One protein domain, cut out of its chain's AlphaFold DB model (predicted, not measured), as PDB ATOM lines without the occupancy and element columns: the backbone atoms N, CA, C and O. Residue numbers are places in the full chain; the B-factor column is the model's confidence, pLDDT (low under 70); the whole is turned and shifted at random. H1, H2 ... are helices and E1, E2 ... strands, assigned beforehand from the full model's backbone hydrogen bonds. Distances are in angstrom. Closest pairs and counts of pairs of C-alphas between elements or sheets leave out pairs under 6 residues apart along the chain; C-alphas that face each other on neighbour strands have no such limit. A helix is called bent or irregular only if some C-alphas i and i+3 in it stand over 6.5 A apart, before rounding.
ATOM      1  N   ILE A   4     -22.427  16.781  -0.275       87.88
ATOM      2  CA  ILE A   4     -22.718  17.702   0.831       87.88
ATOM      3  C   ILE A   4     -22.370  17.060   2.182       87.88
ATOM      4  O   ILE A   4     -21.681  17.679   2.986       87.88
ATOM      5  N   SER A   5     -22.766  15.804   2.422       87.88
ATOM      6  CA  SER A   5     -22.399  15.085   3.652       87.88
ATOM      7  C   SER A   5     -20.883  14.906   3.798       87.88
ATOM      8  O   SER A   5     -20.366  15.007   4.904       87.88
ATOM      9  N   GLN A   6     -20.158  14.683   2.695       89.75
ATOM     10  CA  GLN A   6     -18.692  14.559   2.718       89.75
ATOM     11  C   GLN A   6     -18.001  15.878   3.093       89.75
ATOM     12  O   GLN A   6     -17.053  15.861   3.875       89.75
ATOM     13  N   ILE A   7     -18.497  17.016   2.593       92.81
ATOM     14  CA  ILE A   7     -17.981  18.348   2.952       92.81
ATOM     15  C   ILE A   7     -18.186  18.617   4.447       92.81
ATOM     16  O   ILE A   7     -17.244  19.022   5.123       92.81
ATOM     17  N   TRP A   8     -19.375  18.330   4.986       95.06
ATOM     18  CA  TRP A   8     -19.652  18.512   6.415       95.06
ATOM     19  C   TRP A   8     -18.763  17.649   7.313       95.06
ATOM     20  O   TRP A   8     -18.268  18.141   8.324       95.06
ATOM     21  N   ILE A   9     -18.508  16.395   6.926       94.62
ATOM     22  CA  ILE A   9     -17.575  15.518   7.650       94.62
ATOM     23  C   ILE A   9     -16.153  16.089   7.603       94.62
ATOM     24  O   ILE A   9     -15.481  16.129   8.630       94.62
ATOM     25  N   GLY A  10     -15.699  16.573   6.443       94.56
ATOM     26  CA  GLY A  10     -14.382  17.198   6.307       94.56
ATOM     27  C   GLY A  10     -14.225  18.436   7.194       94.56
ATOM     28  O   GLY A  10     -13.251  18.544   7.936       94.56
ATOM     29  N   VAL A  11     -15.216  19.332   7.183       96.12
ATOM     30  CA  VAL A  11     -15.238  20.524   8.047       96.12
ATOM     31  C   VAL A  11     -15.222  20.128   9.525       96.12
ATOM     32  O   VAL A  11     -14.436  20.677  10.296       96.12
ATOM     33  N   LEU A  12     -16.026  19.136   9.918       96.50
ATOM     34  CA  LEU A  12     -16.058  18.636  11.293       96.50
ATOM     35  C   LEU A  12     -14.697  18.080  11.735       96.50
ATOM     36  O   LEU A  12     -14.246  18.382  12.837       96.50
ATOM     37  N   LEU A  13     -14.024  17.307  10.880       96.50
ATOM     38  CA  LEU A  13     -12.705  16.742  11.181       96.50
ATOM     39  C   LEU A  13     -11.627  17.819  11.321       96.50
ATOM     40  O   LEU A  13     -10.762  17.698  12.190       96.50
ATOM     41  N   ILE A  14     -11.685  18.883  10.515       96.88
ATOM     42  CA  ILE A  14     -10.768  20.024  10.640       96.88
ATOM     43  C   ILE A  14     -10.980  20.721  11.988       96.88
ATOM     44  O   ILE A  14     -10.016  20.935  12.720       96.88
ATOM     45  N   ILE A  15     -12.233  21.014  12.352       97.06
ATOM     46  CA  ILE A  15     -12.563  21.640  13.642       97.06
ATOM     47  C   ILE A  15     -12.089  20.756  14.801       97.06
ATOM     48  O   ILE A  15     -11.427  21.243  15.718       97.06
ATOM     49  N   LEU A  16     -12.367  19.451  14.746       96.81
ATOM     50  CA  LEU A  16     -11.951  18.509  15.782       96.81
ATOM     51  C   LEU A  16     -10.423  18.437  15.911       96.81
ATOM     52  O   LEU A  16      -9.900  18.444  17.023       96.81
ATOM     53  N   SER A  17      -9.704  18.427  14.787       95.88
ATOM     54  CA  SER A  17      -8.236  18.417  14.778       95.88
ATOM     55  C   SER A  17      -7.656  19.679  15.421       95.88
ATOM     56  O   SER A  17      -6.699  19.589  16.189       95.88
ATOM     57  N   LEU A  18      -8.261  20.846  15.169       96.12
ATOM     58  CA  LEU A  18      -7.858  22.104  15.803       96.12
ATOM     59  C   LEU A  18      -8.101  22.083  17.318       96.12
ATOM     60  O   LEU A  18      -7.214  22.479  18.070       96.12
ATOM     61  N   LEU A  19      -9.251  21.578  17.778       95.94
ATOM     62  CA  LEU A  19      -9.555  21.460  19.212       95.94
ATOM     63  C   LEU A  19      -8.596  20.511  19.938       95.94
ATOM     64  O   LEU A  19      -8.118  20.817  21.027       95.94
ATOM     65  N   ILE A  20      -8.282  19.363  19.340       95.44
ATOM     66  CA  ILE A  20      -7.323  18.421  19.925       95.44
ATOM     67  C   ILE A  20      -5.921  19.050  19.953       95.44
ATOM     68  O   ILE A  20      -5.222  18.965  20.963       95.44
ATOM     69  N   GLY A  21      -5.531  19.736  18.874       94.81
ATOM     70  CA  GLY A  21      -4.255  20.442  18.787       94.81
ATOM     71  C   GLY A  21      -4.072  21.498  19.880       94.81
ATOM     72  O   GLY A  21      -3.007  21.550  20.502       94.81
ATOM     73  N   THR A  22      -5.101  22.298  20.178       93.56
ATOM     74  CA  THR A  22      -5.022  23.315  21.243       93.56
ATOM     75  C   THR A  22      -4.899  22.693  22.632       93.56
ATOM     76  O   THR A  22      -4.137  23.210  23.450       93.56
ATOM     77  N   ILE A  23      -5.563  21.562  22.894       92.56
ATOM     78  CA  ILE A  23      -5.439  20.832  24.167       92.56
ATOM     79  C   ILE A  23      -4.004  20.333  24.368       92.56
ATOM     80  O   ILE A  23      -3.413  20.576  25.423       92.56
ATOM     81  N   PHE A  24      -3.409  19.683  23.363       91.50
ATOM     82  CA  PHE A  24      -2.026  19.205  23.462       91.50
ATOM     83  C   PHE A  24      -1.032  20.350  23.654       91.50
ATOM     84  O   PHE A  24      -0.130  20.255  24.490       91.50
ATOM     85  N   PHE A  25      -1.221  21.452  22.926       92.88
ATOM     86  CA  PHE A  25      -0.395  22.644  23.084       92.88
ATOM     87  C   PHE A  25      -0.490  23.215  24.506       92.88
ATOM     88  O   PHE A  25       0.532  23.486  25.137       92.88
ATOM     89  N   TYR A  26      -1.708  23.324  25.045       90.12
ATOM     90  CA  TYR A  26      -1.966  23.777  26.411       90.12
ATOM     91  C   TYR A  26      -1.281  22.874  27.451       90.12
ATOM     92  O   TYR A  26      -0.572  23.367  28.329       90.12
ATOM     93  N   MET A  27      -1.410  21.549  27.322       85.81
ATOM     94  CA  MET A  27      -0.757  20.587  28.220       85.81
ATOM     95  C   MET A  27       0.769  20.730  28.214       85.81
ATOM     96  O   MET A  27       1.400  20.750  29.275       85.81
ATOM     97  N   GLN A  28       1.367  20.863  27.028       89.94
ATOM     98  CA  GLN A  28       2.811  21.026  26.892       89.94
ATOM     99  C   GLN A  28       3.288  22.360  27.482       89.94
ATOM    100  O   GLN A  28       4.319  22.395  28.155       89.94
ATOM    101  N   ALA A  29       2.527  23.440  27.289       86.94
ATOM    102  CA  ALA A  29       2.838  24.750  27.856       86.94
ATOM    103  C   ALA A  29       2.768  24.759  29.397       86.94
ATOM    104  O   ALA A  29       3.561  25.442  30.042       86.94
ATOM    105  N   MET A  30       1.872  23.970  30.002       88.56
ATOM    106  CA  MET A  30       1.712  23.890  31.464       88.56
ATOM    107  C   MET A  30       2.616  22.884  32.165       88.56
ATOM    108  O   MET A  30       2.807  22.992  33.376       88.56
ATOM    109  N   SER A  31       3.181  21.923  31.429       87.94
ATOM    110  CA  SER A  31       4.144  20.940  31.938       87.94
ATOM    111  C   SER A  31       5.141  21.509  32.966       87.94
ATOM    112  O   SER A  31       5.232  20.931  34.050       87.94
ATOM    113  N   PRO A  32       5.872  22.615  32.699       89.75
ATOM    114  CA  PRO A  32       6.842  23.143  33.660       89.75
ATOM    115  C   PRO A  32       6.198  23.579  34.982       89.75
ATOM    116  O   PRO A  32       6.708  23.237  36.048       89.75
ATOM    117  N   TYR A  33       5.057  24.269  34.930       92.06
ATOM    118  CA  TYR A  33       4.340  24.715  36.125       92.06
ATOM    119  C   TYR A  33       3.804  23.531  36.936       92.06
ATOM    120  O   TYR A  33       4.018  23.450  38.144       92.06
ATOM    121  N   SER A  34       3.151  22.577  36.268       92.31
ATOM    122  CA  SER A  34       2.575  21.398  36.920       92.31
ATOM    123  C   SER A  34       3.640  20.518  37.578       92.31
ATOM    124  O   SER A  34       3.411  20.016  38.678       92.31
ATOM    125  N   ARG A  35       4.815  20.366  36.948       93.62
ATOM    126  CA  ARG A  35       5.957  19.657  37.549       93.62
ATOM    127  C   ARG A  35       6.487  20.396  38.770       93.62
ATOM    128  O   ARG A  35       6.534  19.800  39.838       93.62
ATOM    129  N   ALA A  36       6.775  21.695  38.643       94.44
ATOM    130  CA  ALA A  36       7.246  22.508  39.766       94.44
ATOM    131  C   ALA A  36       6.277  22.444  40.956       94.44
ATOM    132  O   ALA A  36       6.708  22.239  42.087       94.44
ATOM    133  N   LYS A  37       4.967  22.530  40.697       96.19
ATOM    134  CA  LYS A  37       3.920  22.373  41.711       96.19
ATOM    135  C   LYS A  37       3.969  21.002  42.384       96.19
ATOM    136  O   LYS A  37       3.972  20.929  43.609       96.19
ATOM    137  N   SER A  38       3.995  19.924  41.603       96.19
ATOM    138  CA  SER A  38       4.024  18.554  42.132       96.19
ATOM    139  C   SER A  38       5.271  18.295  42.983       96.19
ATOM    140  O   SER A  38       5.163  17.801  44.106       96.19
ATOM    141  N   ASP A  39       6.443  18.677  42.477       95.38
ATOM    142  CA  ASP A  39       7.728  18.458  43.142       95.38
ATOM    143  C   ASP A  39       7.831  19.284  44.427       95.38
ATOM    144  O   ASP A  39       8.205  18.761  45.478       95.38
ATOM    145  N   ALA A  40       7.411  20.551  44.375       96.31
ATOM    146  CA  ALA A  40       7.349  21.426  45.538       96.31
ATOM    147  C   ALA A  40       6.402  20.880  46.615       96.31
ATOM    148  O   ALA A  40       6.779  20.809  47.783       96.31
ATOM    149  N   ILE A  41       5.192  20.446  46.244       97.12
ATOM    150  CA  ILE A  41       4.232  19.861  47.193       97.12
ATOM    151  C   ILE A  41       4.808  18.593  47.830       97.12
ATOM    152  O   ILE A  41       4.708  18.420  49.046       97.12
ATOM    153  N   SER A  42       5.419  17.718  47.031       97.00
ATOM    154  CA  SER A  42       6.045  16.489  47.522       97.00
ATOM    155  C   SER A  42       7.157  16.793  48.530       97.00
ATOM    156  O   SER A  42       7.156  16.267  49.647       97.00
ATOM    157  N   LEU A  43       8.054  17.718  48.182       96.12
ATOM    158  CA  LEU A  43       9.156  18.127  49.046       96.12
ATOM    159  C   LEU A  43       8.656  18.790  50.334       96.12
ATOM    160  O   LEU A  43       9.137  18.455  51.418       96.12
ATOM    161  N   ALA A  44       7.661  19.675  50.238       96.50
ATOM    162  CA  ALA A  44       7.067  20.343  51.389       96.50
ATOM    163  C   ALA A  44       6.460  19.328  52.365       96.50
ATOM    164  O   ALA A  44       6.774  19.371  53.554       96.50
ATOM    165  N   LYS A  45       5.668  18.362  51.881       96.75
ATOM    166  CA  LYS A  45       5.087  17.307  52.732       96.75
ATOM    167  C   LYS A  45       6.140  16.396  53.371       96.75
ATOM    168  O   LYS A  45       5.897  15.845  54.444       96.75
ATOM    169  N   ALA A  46       7.290  16.219  52.719       96.81
ATOM    170  CA  ALA A  46       8.385  15.389  53.217       96.81
ATOM    171  C   ALA A  46       9.288  16.107  54.235       96.81
ATOM    172  O   ALA A  46       9.872  15.456  55.102       96.81
ATOM    173  N   LYS A  47       9.453  17.430  54.110       96.31
ATOM    174  CA  LYS A  47      10.423  18.222  54.891       96.31
ATOM    175  C   LYS A  47       9.793  19.185  55.890       96.31
ATOM    176  O   LYS A  47      10.517  19.777  56.682       96.31
ATOM    177  N   THR A  48       8.474  19.346  55.868       96.50
ATOM    178  CA  THR A  48       7.755  20.282  56.738       96.50
ATOM    179  C   THR A  48       6.530  19.611  57.374       96.50
ATOM    180  O   THR A  48       6.141  18.514  56.963       96.50
ATOM    181  N   PRO A  49       5.889  20.246  58.371       97.00
ATOM    182  CA  PRO A  49       4.676  19.715  58.994       97.00
ATOM    183  C   PRO A  49       3.426  19.719  58.097       97.00
ATOM    184  O   PRO A  49       2.427  19.104  58.473       97.00
ATOM    185  N   VAL A  50       3.455  20.383  56.932       96.81
ATOM    186  CA  VAL A  50       2.279  20.532  56.062       96.81
ATOM    187  C   VAL A  50       1.786  19.174  55.547       96.81
ATOM    188  O   VAL A  50       2.571  18.322  55.120       96.81
ATOM    189  N   LYS A  51       0.470  18.957  55.576       96.12
ATOM    190  CA  LYS A  51      -0.181  17.722  55.103       96.12
ATOM    191  C   LYS A  51      -1.093  17.981  53.919       96.12
ATOM    192  O   LYS A  51      -1.048  17.243  52.926       96.12
ATOM    193  N   GLU A  52      -1.847  19.064  53.992       96.44
ATOM    194  CA  GLU A  52      -2.755  19.506  52.944       96.44
ATOM    195  C   GLU A  52      -2.257  20.818  52.362       96.44
ATOM    196  O   GLU A  52      -1.846  21.701  53.103       96.44
ATOM    197  N   VAL A  53      -2.266  20.938  51.035       96.75
ATOM    198  CA  VAL A  53      -1.854  22.157  50.331       96.75
ATOM    199  C   VAL A  53      -3.073  22.700  49.609       96.75
ATOM    200  O   VAL A  53      -3.661  21.998  48.784       96.75
ATOM    201  N   THR A  54      -3.438  23.938  49.917       95.62
ATOM    202  CA  THR A  54      -4.610  24.624  49.366       95.62
ATOM    203  C   THR A  54      -4.226  25.645  48.303       95.62
ATOM    204  O   THR A  54      -4.994  25.855  47.366       95.62
ATOM    205  N   ASN A  55      -3.029  26.232  48.394       96.75
ATOM    206  CA  ASN A  55      -2.525  27.172  47.398       96.75
ATOM    207  C   ASN A  55      -1.058  26.887  47.046       96.75
ATOM    208  O   ASN A  55      -0.272  26.457  47.891       96.75
ATOM    209  N   PHE A  56      -0.710  27.111  45.781       97.12
ATOM    210  CA  PHE A  56       0.646  27.049  45.257       97.12
ATOM    211  C   PHE A  56       0.850  28.216  44.298       97.12
ATOM    212  O   PHE A  56       0.104  28.338  43.329       97.12
ATOM    213  N   GLU A  57       1.898  28.995  44.537       96.50
ATOM    214  CA  GLU A  57       2.281  30.136  43.716       96.50
ATOM    215  C   GLU A  57       3.779  30.107  43.408       96.50
ATOM    216  O   GLU A  57       4.600  29.636  44.203       96.50
ATOM    217  N   ILE A  58       4.147  30.656  42.251       96.25
ATOM    218  CA  ILE A  58       5.544  30.890  41.879       96.25
ATOM    219  C   ILE A  58       5.752  32.393  41.807       96.25
ATOM    220  O   ILE A  58       5.241  33.063  40.913       96.25
ATOM    221  N   THR A  59       6.535  32.921  42.737       95.44
ATOM    222  CA  THR A  59       6.859  34.347  42.789       95.44
ATOM    223  C   THR A  59       8.315  34.559  42.420       95.44
ATOM    224  O   THR A  59       9.159  33.702  42.666       95.44
ATOM    225  N   THR A  60       8.630  35.695  41.805       94.75
ATOM    226  CA  THR A  60      10.017  36.085  41.536       94.75
ATOM    227  C   THR A  60      10.223  37.517  41.994       94.75
ATOM    228  O   THR A  60       9.627  38.442  41.443       94.75
ATOM    229  N   THR A  61      11.073  37.670  43.008       93.31
ATOM    230  CA  THR A  61      11.553  38.959  43.509       93.31
ATOM    231  C   THR A  61      13.033  39.115  43.122       93.31
ATOM    232  O   THR A  61      13.341  39.239  41.940       93.31
ATOM    233  N   LEU A  62      13.965  39.040  44.079       92.12
ATOM    234  CA  LEU A  62      15.397  38.826  43.840       92.12
ATOM    235  C   LEU A  62      15.680  37.376  43.419       92.12
ATOM    236  O   LEU A  62      16.576  37.109  42.621       92.12
ATOM    237  N   THR A  63      14.898  36.436  43.951       92.31
ATOM    238  CA  THR A  63      14.989  35.005  43.648       92.31
ATOM    239  C   THR A  63      13.599  34.430  43.421       92.31
ATOM    240  O   THR A  63      12.633  34.860  44.052       92.31
ATOM    241  N   THR A  64      13.495  33.430  42.549       96.12
ATOM    242  CA  THR A  64      12.245  32.688  42.369       96.12
ATOM    243  C   THR A  64      11.969  31.818  43.590       96.12
ATOM    244  O   THR A  64      12.842  31.069  44.033       96.12
ATOM    245  N   THR A  65      10.751  31.907  44.108       97.44
ATOM    246  CA  THR A  65      10.276  31.189  45.288       97.44
ATOM    247  C   THR A  65       9.037  30.385  44.920       97.44
ATOM    248  O   THR A  65       8.081  30.922  44.358       97.44
ATOM    249  N   TYR A  66       9.047  29.101  45.260       97.69
ATOM    250  CA  TYR A  66       7.862  28.256  45.287       97.69
ATOM    251  C   TYR A  66       7.187  28.420  46.639       97.69
ATOM    252  O   TYR A  66       7.768  28.117  47.682       97.69
ATOM    253  N   SER A  67       5.975  28.946  46.601       97.44
ATOM    254  CA  SER A  67       5.188  29.307  47.764       97.44
ATOM    255  C   SER A  67       4.014  28.359  47.884       97.44
ATOM    256  O   SER A  67       3.286  28.146  46.915       97.44
ATOM    257  N   LEU A  68       3.845  27.761  49.057       97.69
ATOM    258  CA  LEU A  68       2.741  26.865  49.355       97.69
ATOM    259  C   LEU A  68       2.020  27.362  50.586       97.69
ATOM    260  O   LEU A  68       2.650  27.711  51.580       97.69
ATOM    261  N   ILE A  69       0.699  27.328  50.535       97.81
ATOM    262  CA  ILE A  69      -0.139  27.543  51.705       97.81
ATOM    263  C   ILE A  69      -0.965  26.289  51.919       97.81
ATOM    264  O   ILE A  69      -1.452  25.668  50.969       97.81
ATOM    265  N   GLY A  70      -1.056  25.882  53.174       97.00
ATOM    266  CA  GLY A  70      -1.641  24.614  53.547       97.00
ATOM    267  C   GLY A  70      -1.916  24.516  55.033       97.00
ATOM    268  O   GLY A  70      -1.869  25.513  55.752       97.00
ATOM    269  N   GLN A  71      -2.201  23.303  55.483       97.88
ATOM    270  CA  GLN A  71      -2.485  23.006  56.881       97.88
ATOM    271  C   GLN A  71      -1.645  21.831  57.375       97.88
ATOM    272  O   GLN A  71      -1.314  20.911  56.613       97.88
ATOM    273  N   ASP A  72      -1.283  21.875  58.654       97.25
ATOM    274  CA  ASP A  72      -0.695  20.739  59.358       97.25
ATOM    275  C   ASP A  72      -1.771  19.737  59.830       97.25
ATOM    276  O   ASP A  72      -2.964  19.895  59.578       97.25
ATOM    277  N   SER A  73      -1.360  18.683  60.540       95.38
ATOM    278  CA  SER A  73      -2.287  17.668  61.071       95.38
ATOM    279  C   SER A  73      -3.235  18.177  62.166       95.38
ATOM    280  O   SER A  73      -4.124  17.438  62.581       95.38
ATOM    281  N   LYS A  74      -3.013  19.384  62.690       95.69
ATOM    282  CA  LYS A  74      -3.840  20.028  63.718       95.69
ATOM    283  C   LYS A  74      -4.777  21.082  63.116       95.69
ATOM    284  O   LYS A  74      -5.529  21.700  63.864       95.69
ATOM    285  N   GLY A  75      -4.735  21.285  61.797       95.44
ATOM    286  CA  GLY A  75      -5.483  22.331  61.104       95.44
ATOM    287  C   GLY A  75      -4.844  23.721  61.209       95.44
ATOM    288  O   GLY A  75      -5.484  24.708  60.853       95.44
ATOM    289  N   GLU A  76      -3.602  23.834  61.692       97.38
ATOM    290  CA  GLU A  76      -2.888  25.113  61.731       97.38
ATOM    291  C   GLU A  76      -2.470  25.512  60.312       97.38
ATOM    292  O   GLU A  76      -1.828  24.737  59.598       97.38
ATOM    293  N   ALA A  77      -2.839  26.727  59.899       97.31
ATOM    294  CA  ALA A  77      -2.520  27.249  58.578       97.31
ATOM    295  C   ALA A  77      -1.042  27.660  58.491       97.31
ATOM    296  O   ALA A  77      -0.577  28.535  59.230       97.31
ATOM    297  N   LEU A  78      -0.314  27.052  57.556       98.19
ATOM    298  CA  LEU A  78       1.119  27.240  57.354       98.19
ATOM    299  C   LEU A  78       1.414  27.768  55.948       98.19
ATOM    300  O   LEU A  78       0.828  27.314  54.965       98.19
ATOM    301  N   GLY A  79       2.376  28.682  55.866       97.88
ATOM    302  CA  GLY A  79       3.053  29.072  54.635       97.88
ATOM    303  C   GLY A  79       4.417  28.390  54.544       97.88
ATOM    304  O   GLY A  79       5.195  28.439  55.494       97.88
ATOM    305  N   VAL A  80       4.720  27.763  53.411       98.12
ATOM    306  CA  VAL A  80       6.008  27.127  53.115       98.12
ATOM    307  C   VAL A  80       6.632  27.830  51.918       98.12
ATOM    308  O   VAL A  80       6.026  27.903  50.852       98.12
ATOM    309  N   LEU A  81       7.850  28.334  52.083       98.00
ATOM    310  CA  LEU A  81       8.587  29.050  51.051       98.00
ATOM    311  C   LEU A  81       9.869  28.301  50.713       98.00
ATOM    312  O   LEU A  81      10.706  28.056  51.585       98.00
ATOM    313  N   MET A  82      10.030  27.964  49.439       97.12
ATOM    314  CA  MET A  82      11.183  27.221  48.939       97.12
ATOM    315  C   MET A  82      11.850  27.992  47.801       97.12
ATOM    316  O   MET A  82      11.227  28.188  46.756       97.12
ATOM    317  N   PRO A  83      13.113  28.420  47.953       96.19
ATOM    318  CA  PRO A  83      13.868  28.986  46.844       96.19
ATOM    319  C   PRO A  83      13.992  27.970  45.698       96.19
ATOM    320  O   PRO A  83      14.454  26.847  45.902       96.19
ATOM    321  N   ALA A  84      13.631  28.361  44.476       93.31
ATOM    322  CA  ALA A  84      13.629  27.461  43.317       93.31
ATOM    323  C   ALA A  84      15.034  26.949  42.946       93.31
ATOM    324  O   ALA A  84      15.177  25.878  42.366       93.31
ATOM    325  N   LYS A  85      16.084  27.704  43.295       91.88
ATOM    326  CA  LYS A  85      17.492  27.321  43.087       91.88
ATOM    327  C   LYS A  85      18.070  26.467  44.227       91.88
ATOM    328  O   LYS A  85      19.270  26.212  44.238       91.88
ATOM    329  N   GLY A  86      17.234  26.027  45.166       87.19
ATOM    330  CA  GLY A  86      17.666  25.364  46.391       87.19
ATOM    331  C   GLY A  86      18.084  26.357  47.474       87.19
ATOM    332  O   GLY A  86      18.349  27.531  47.212       87.19
ATOM    333  N   GLY A  87      18.097  25.883  48.717       89.75
ATOM    334  CA  GLY A  87      18.346  26.698  49.901       89.75
ATOM    335  C   GLY A  87      17.498  26.239  51.081       89.75
ATOM    336  O   GLY A  87      16.907  25.159  51.059       89.75
ATOM    337  N   GLU A  88      17.447  27.072  52.113       93.00
ATOM    338  CA  GLU A  88      16.634  26.817  53.298       93.00
ATOM    339  C   GLU A  88      15.137  26.932  52.971       93.00
ATOM    340  O   GLU A  88      14.685  27.921  52.392       93.00
ATOM    341  N   ILE A  89      14.369  25.913  53.365       95.62
ATOM    342  CA  ILE A  89      12.907  25.940  53.316       95.62
ATOM    343  C   ILE A  89      12.417  26.692  54.547       95.62
ATOM    344  O   ILE A  89      12.675  26.263  55.672       95.62
ATOM    345  N   LYS A  90      11.675  27.780  54.344       96.94
ATOM    346  CA  LYS A  90      11.073  28.536  55.447       96.94
ATOM    347  C   LYS A  90       9.627  28.130  55.644       96.94
ATOM    348  O   LYS A  90       8.879  28.006  54.680       96.94
ATOM    349  N   VAL A  91       9.242  27.953  56.901       97.62
ATOM    350  CA  VAL A  91       7.866  27.662  57.302       97.62
ATOM    351  C   VAL A  91       7.418  28.754  58.259       97.62
ATOM    352  O   VAL A  91       8.121  29.050  59.224       97.62
ATOM    353  N   VAL A  92       6.265  29.352  57.987       97.38
ATOM    354  CA  VAL A  92       5.641  30.373  58.837       97.38
ATOM    355  C   VAL A  92       4.215  29.970  59.167       97.38
ATOM    356  O   VAL A  92       3.539  29.339  58.353       97.38
ATOM    357  N   LYS A  93       3.734  30.353  60.348       97.62
ATOM    358  CA  LYS A  93       2.315  30.239  60.678       97.62
ATOM    359  C   LYS A  93       1.599  31.432  60.081       97.62
ATOM    360  O   LYS A  93       1.991  32.564  60.335       97.62
ATOM    361  N   LEU A  94       0.530  31.208  59.323       96.62
ATOM    362  CA  LEU A  94      -0.216  32.325  58.738       96.62
ATOM    363  C   LEU A  94      -0.887  33.210  59.796       96.62
ATOM    364  O   LEU A  94      -1.126  34.381  59.529       96.62
ATOM    365  N   ALA A  95      -1.114  32.690  61.005       96.31
ATOM    366  CA  ALA A  95      -1.585  33.472  62.148       96.31
ATOM    367  C   ALA A  95      -0.595  34.566  62.601       96.31
ATOM    368  O   ALA A  95      -1.006  35.535  63.239       96.31
ATOM    369  N   ASP A  96       0.692  34.436  62.262       96.94
ATOM    370  CA  ASP A  96       1.717  35.425  62.612       96.94
ATOM    371  C   ASP A  96       1.736  36.617  61.641       96.94
ATOM    372  O   ASP A  96       2.398  37.618  61.919       96.94
ATOM    373  N   ASN A  97       0.991  36.536  60.530       96.75
ATOM    374  CA  ASN A  97       0.861  37.609  59.549       96.75
ATOM    375  C   ASN A  97       0.332  38.892  60.207       96.75
ATOM    376  O   ASN A  97      -0.702  38.871  60.877       96.75
ATOM    377  N   LYS A  98       1.021  40.013  59.987       96.44
ATOM    378  CA  LYS A  98       0.604  41.345  60.458       96.44
ATOM    379  C   LYS A  98       0.077  42.257  59.352       96.44
ATOM    380  O   LYS A  98      -0.296  43.387  59.634       96.44
ATOM    381  N   SER A  99       0.040  41.778  58.110       94.25
ATOM    382  CA  SER A  99      -0.605  42.483  56.999       94.25
ATOM    383  C   SER A  99      -2.086  42.115  56.871       94.25
ATOM    384  O   SER A  99      -2.501  41.034  57.284       94.25
ATOM    385  N   ASP A 100      -2.847  42.950  56.163       93.50
ATOM    386  CA  ASP A 100      -4.221  42.637  55.736       93.50
ATOM    387  C   ASP A 100      -4.270  41.724  54.491       93.50
ATOM    388  O   ASP A 100      -5.330  41.491  53.900       93.50
ATOM    389  N   LEU A 101      -3.115  41.227  54.037       95.88
ATOM    390  CA  LEU A 101      -3.002  40.404  52.839       95.88
ATOM    391  C   LEU A 101      -3.209  38.925  53.158       95.88
ATOM    392  O   LEU A 101      -2.871  38.432  54.231       95.88
ATOM    393  N   THR A 102      -3.766  38.215  52.182       95.06
ATOM    394  CA  THR A 102      -4.061  36.783  52.254       95.06
ATOM    395  C   THR A 102      -3.647  36.125  50.949       95.06
ATOM    396  O   THR A 102      -3.408  36.804  49.949       95.06
ATOM    397  N   GLU A 103      -3.679  34.798  50.908       93.44
ATOM    398  CA  GLU A 103      -3.427  34.000  49.708       93.44
ATOM    399  C   GLU A 103      -4.368  34.301  48.532       93.44
ATOM    400  O   GLU A 103      -4.125  33.861  47.410       93.44
ATOM    401  N   LYS A 104      -5.461  35.034  48.779       94.06
ATOM    402  CA  LYS A 104      -6.411  35.479  47.751       94.06
ATOM    403  C   LYS A 104      -6.010  36.809  47.116       94.06
ATOM    404  O   LYS A 104      -6.389  37.078  45.976       94.06
ATOM    405  N   THR A 105      -5.301  37.658  47.858       95.56
ATOM    406  CA  THR A 105      -4.957  39.028  47.443       95.56
ATOM    407  C   THR A 105      -3.486  39.175  47.070       95.56
ATOM    408  O   THR A 105      -3.150  40.022  46.240       95.56
ATOM    409  N   ALA A 106      -2.619  38.332  47.627       96.81
ATOM    410  CA  ALA A 106      -1.187  38.343  47.396       96.81
ATOM    411  C   ALA A 106      -0.600  36.928  47.470       96.81
ATOM    412  O   ALA A 106      -1.166  36.019  48.076       96.81
ATOM    413  N   ALA A 107       0.575  36.755  46.877       97.50
ATOM    414  CA  ALA A 107       1.351  35.531  46.980       97.50
ATOM    415  C   ALA A 107       2.447  35.695  48.038       97.50
ATOM    416  O   ALA A 107       3.163  36.698  48.053       97.50
ATOM    417  N   LEU A 108       2.603  34.708  48.918       97.44
ATOM    418  CA  LEU A 108       3.700  34.692  49.885       97.44
ATOM    419  C   LEU A 108       5.028  34.486  49.132       97.44
ATOM    420  O   LEU A 108       5.093  33.682  48.199       97.44
ATOM    421  N   THR A 109       6.082  35.201  49.505       97.50
ATOM    422  CA  THR A 109       7.375  35.177  48.813       97.50
ATOM    423  C   THR A 109       8.543  35.412  49.765       97.50
ATOM    424  O   THR A 109       8.365  35.829  50.911       97.50
ATOM    425  N   LEU A 110       9.753  35.141  49.278       96.69
ATOM    426  CA  LEU A 110      10.987  35.549  49.932       96.69
ATOM    427  C   LEU A 110      11.517  36.810  49.256       96.69
ATOM    428  O   LEU A 110      11.660  36.854  48.036       96.69
ATOM    429  N   TYR A 111      11.858  37.812  50.054       95.38
ATOM    430  CA  TYR A 111      12.581  39.000  49.627       95.38
ATOM    431  C   TYR A 111      13.791  39.190  50.535       95.38
ATOM    432  O   TYR A 111      13.636  39.368  51.740       95.38
ATOM    433  N   ASP A 112      14.992  39.089  49.961       91.75
ATOM    434  CA  ASP A 112      16.257  39.143  50.708       91.75
ATOM    435  C   ASP A 112      16.281  38.169  51.908       91.75
ATOM    436  O   ASP A 112      16.614  38.499  53.043       91.75
ATOM    437  N   GLY A 113      15.782  36.951  51.676       90.38
ATOM    438  CA  GLY A 113      15.647  35.917  52.701       90.38
ATOM    439  C   GLY A 113      14.542  36.159  53.737       90.38
ATOM    440  O   GLY A 113      14.280  35.263  54.537       90.38
ATOM    441  N   LYS A 114      13.856  37.304  53.739       94.50
ATOM    442  CA  LYS A 114      12.720  37.587  54.631       94.50
ATOM    443  C   LYS A 114      11.395  37.226  53.970       94.50
ATOM    444  O   LYS A 114      11.276  37.266  52.750       94.50
ATOM    445  N   VAL A 115      10.403  36.859  54.776       96.94
ATOM    446  CA  VAL A 115       9.068  36.509  54.277       96.94
ATOM    447  C   VAL A 115       8.278  37.786  54.004       96.94
ATOM    448  O   VAL A 115       8.241  38.698  54.829       96.94
ATOM    449  N   ALA A 116       7.658  37.848  52.834       97.44
ATOM    450  CA  ALA A 116       6.875  38.980  52.373       97.44
ATOM    451  C   ALA A 116       5.637  38.504  51.605       97.44
ATOM    452  O   ALA A 116       5.558  37.360  51.158       97.44
ATOM    453  N   TRP A 117       4.691  39.409  51.412       97.88
ATOM    454  CA  TRP A 117       3.586  39.273  50.478       97.88
ATOM    455  C   TRP A 117       3.885  40.061  49.212       97.88
ATOM    456  O   TRP A 117       4.315  41.208  49.289       97.88
ATOM    457  N   GLN A 118       3.623  39.464  48.056       97.69
ATOM    458  CA  GLN A 118       3.711  40.103  46.752       97.69
ATOM    459  C   GLN A 118       2.316  40.219  46.144       97.69
ATOM    460  O   GLN A 118       1.658  39.210  45.883       97.69
ATOM    461  N   THR A 119       1.857  41.445  45.914       96.81
ATOM    462  CA  THR A 119       0.579  41.689  45.238       96.81
ATOM    463  C   THR A 119       0.696  41.429  43.734       96.81
ATOM    464  O   THR A 119       1.794  41.315  43.182       96.81
ATOM    465  N   LYS A 120      -0.447  41.374  43.041       93.94
ATOM    466  CA  LYS A 120      -0.491  41.253  41.571       93.94
ATOM    467  C   LYS A 120       0.221  42.407  40.858       93.94
ATOM    468  O   LYS A 120       0.810  42.192  39.807       93.94
ATOM    469  N   ASP A 121       0.234  43.585  41.480       94.31
ATOM    470  CA  ASP A 121       0.930  44.779  40.990       94.31
ATOM    471  C   ASP A 121       2.424  44.791  41.365       94.31
ATOM    472  O   ASP A 121       3.089  45.817  41.261       94.31
ATOM    473  N   MET A 122       2.967  43.650  41.814       93.56
ATOM    474  CA  MET A 122       4.377  43.459  42.182       93.56
ATOM    475  C   MET A 122       4.837  44.285  43.397       93.56
ATOM    476  O   MET A 122       6.040  44.424  43.632       93.56
ATOM    477  N   VAL A 123       3.898  44.798  44.195       96.50
ATOM    478  CA  VAL A 123       4.187  45.516  45.442       96.50
ATOM    479  C   VAL A 123       4.474  44.501  46.548       96.50
ATOM    480  O   VAL A 123       3.747  43.518  46.701       96.50
ATOM    481  N   LEU A 124       5.533  44.741  47.319       96.94
ATOM    482  CA  LEU A 124       5.964  43.906  48.430       96.94
ATOM    483  C   LEU A 124       5.557  44.510  49.769       96.94
ATOM    484  O   LEU A 124       5.842  45.678  50.035       96.94
ATOM    485  N   TYR A 125       4.982  43.677  50.627       97.62
ATOM    486  CA  TYR A 125       4.643  43.998  52.010       97.62
ATOM    487  C   TYR A 125       5.300  42.994  52.949       97.62
ATOM    488  O   TYR A 125       5.350  41.800  52.658       97.62
ATOM    489  N   ALA A 126       5.818  43.463  54.073       97.38
ATOM    490  CA  ALA A 126       6.443  42.616  55.073       97.38
ATOM    491  C   ALA A 126       5.399  41.732  55.762       97.38
ATOM    492  O   ALA A 126       4.326  42.199  56.142       97.38
ATOM    493  N   PHE A 127       5.707  40.447  55.926       97.06
ATOM    494  CA  PHE A 127       4.793  39.501  56.570       97.06
ATOM    495  C   PHE A 127       4.630  39.780  58.073       97.06
ATOM    496  O   PHE A 127       3.537  39.664  58.620       97.06
ATOM    497  N   ASP A 128       5.723  40.159  58.731       94.81
ATOM    498  CA  ASP A 128       5.847  40.333  60.179       94.81
ATOM    499  C   ASP A 128       5.412  41.712  60.689       94.81
ATOM    500  O   ASP A 128       5.078  41.843  61.862       94.81
ATOM    501  N   THR A 129       5.407  42.735  59.835       95.56
ATOM    502  CA  THR A 129       5.004  44.105  60.207       95.56
ATOM    503  C   THR A 129       3.808  44.621  59.415       95.56
ATOM    504  O   THR A 129       3.131  45.536  59.870       95.56
ATOM    505  N   GLY A 130       3.528  44.052  58.240       94.12
ATOM    506  CA  GLY A 130       2.507  44.552  57.320       94.12
ATOM    507  C   GLY A 130       2.920  45.784  56.513       94.12
ATOM    508  O   GLY A 130       2.161  46.230  55.654       94.12
ATOM    509  N   GLU A 131       4.118  46.328  56.734       95.94
ATOM    510  CA  GLU A 131       4.579  47.545  56.068       95.94
ATOM    511  C   GLU A 131       4.950  47.304  54.599       95.94
ATOM    512  O   GLU A 131       5.469  46.249  54.227       95.94
ATOM    513  N   LYS A 132       4.727  48.311  53.745       96.25
ATOM    514  CA  LYS A 132       5.179  48.279  52.348       96.25
ATOM    515  C   LYS A 132       6.711  48.319  52.308       96.25
ATOM    516  O   LYS A 132       7.319  49.296  52.726       96.25
ATOM    517  N   ILE A 133       7.322  47.285  51.735       94.12
ATOM    518  CA  ILE A 133       8.775  47.175  51.534       94.12
ATOM    519  C   ILE A 133       9.188  47.842  50.220       94.12
ATOM    520  O   ILE A 133      10.197  48.542  50.149       94.12
ATOM    521  N   LYS A 134       8.442  47.567  49.146       87.44
ATOM    522  CA  LYS A 134       8.781  47.990  47.782       87.44
ATOM    523  C   LYS A 134       7.525  48.061  46.929       87.44
ATOM    524  O   LYS A 134       6.609  47.278  47.134       87.44
ATOM    525  N   GLY A 135       7.494  48.950  45.948       78.31
ATOM    526  CA  GLY A 135       6.538  48.913  44.845       78.31
ATOM    527  C   GLY A 135       6.457  50.267  44.211       78.31
ATOM    528  O   GLY A 135       7.541  50.797  43.896       78.31
TER     529      GLY A 135
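Overview. This is residues 4 to 135 of the 135 residues of the protein "DUF5590 domain-containing protein" of Lactococcus laudensis (UniProt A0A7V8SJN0). What is the main picture? A long bent helix, H1, sticks out with its residues 4 to 32 as an arm from a compact body, where its arm H1b packs on one face of the four-stranded sheet E1 to E4. Strand E5, the edge of a second four-stranded sheet, E5 to E8, packs over the opposite face, and E7 and E8 lie farther out. What is the make-up? The printed part has 132 residues with one named helix and then eight named strands, class mixed; the sheets, in order E1 E2 E3 E4 and E5 E6 E7 E8, are both antiparallel. How large is it? It is loose, with a radius of gyration of the C-alphas of 20.2 A and spans of 70 by 35 by 27 A, and the arm makes the length.

Along the chain. Where does the helix run? By its hydrogen bonds H1, residues 4 to 47, was assigned as one helix, but it is bent: C-alphas 29 and 32 are 7.2 A apart. Its arms are H1a, residues 4 to 29, 37.9 A long from C-alpha 4 at (-22.718, 17.702, 0.831), and H1b, residues 32 to 47, 22.1 A long. Where are the strands? E1 holds residues 52 to 60, 23.8 A, and bends by 51 degrees at residue 55; E2 64 to 71, 22.8 A; E3 77 to 83, 20.2 A; and E4 90 to 93. E5 holds residues 106 to 111, E6 114 to 119, E7 124 to 126, and E8 132 to 134, ending at C-alpha 134 at (8.781, 47.990, 47.782).

Arrangement. How does the helix stand? H1a and H1b stand at a steep tilt of 41 degrees, with every O i to N i+4 pair within hydrogen-bond range in both. H1b is on the sheet E1 E2 E3 E4 at a height of 8.9 A, two layers with the helix arm on one face; its closest C-alphas to E2 are Ala 40 and Tyr 66, 6.9 A. How are the sheets paired? Each is a meander, each strand the antiparallel neighbour of the one before: N 57 and O 67 are 2.9 A apart, N 68 and O 80 2.8 A, N 79 and O 92 2.8 A, N 109 and O 116 2.8 A, N 117 and O 125 2.8 A, N 124 and O 134 2.8 A. Where do they come closest? The closest C-alphas of E2 and E5 are Ser 67 and Leu 108, 6.0 A.

Size, cuts and confidence. What stands free? Residues 4 to 32 do; the body without them spans 34 by 29 by 22 A. Are there cuts or long links? The printed part has no cut, and the link from E4 to E5 is long, with 12 residues. How confident is the model? The mean pLDDT of the printed part is 94.9, and no printed residue is under 70.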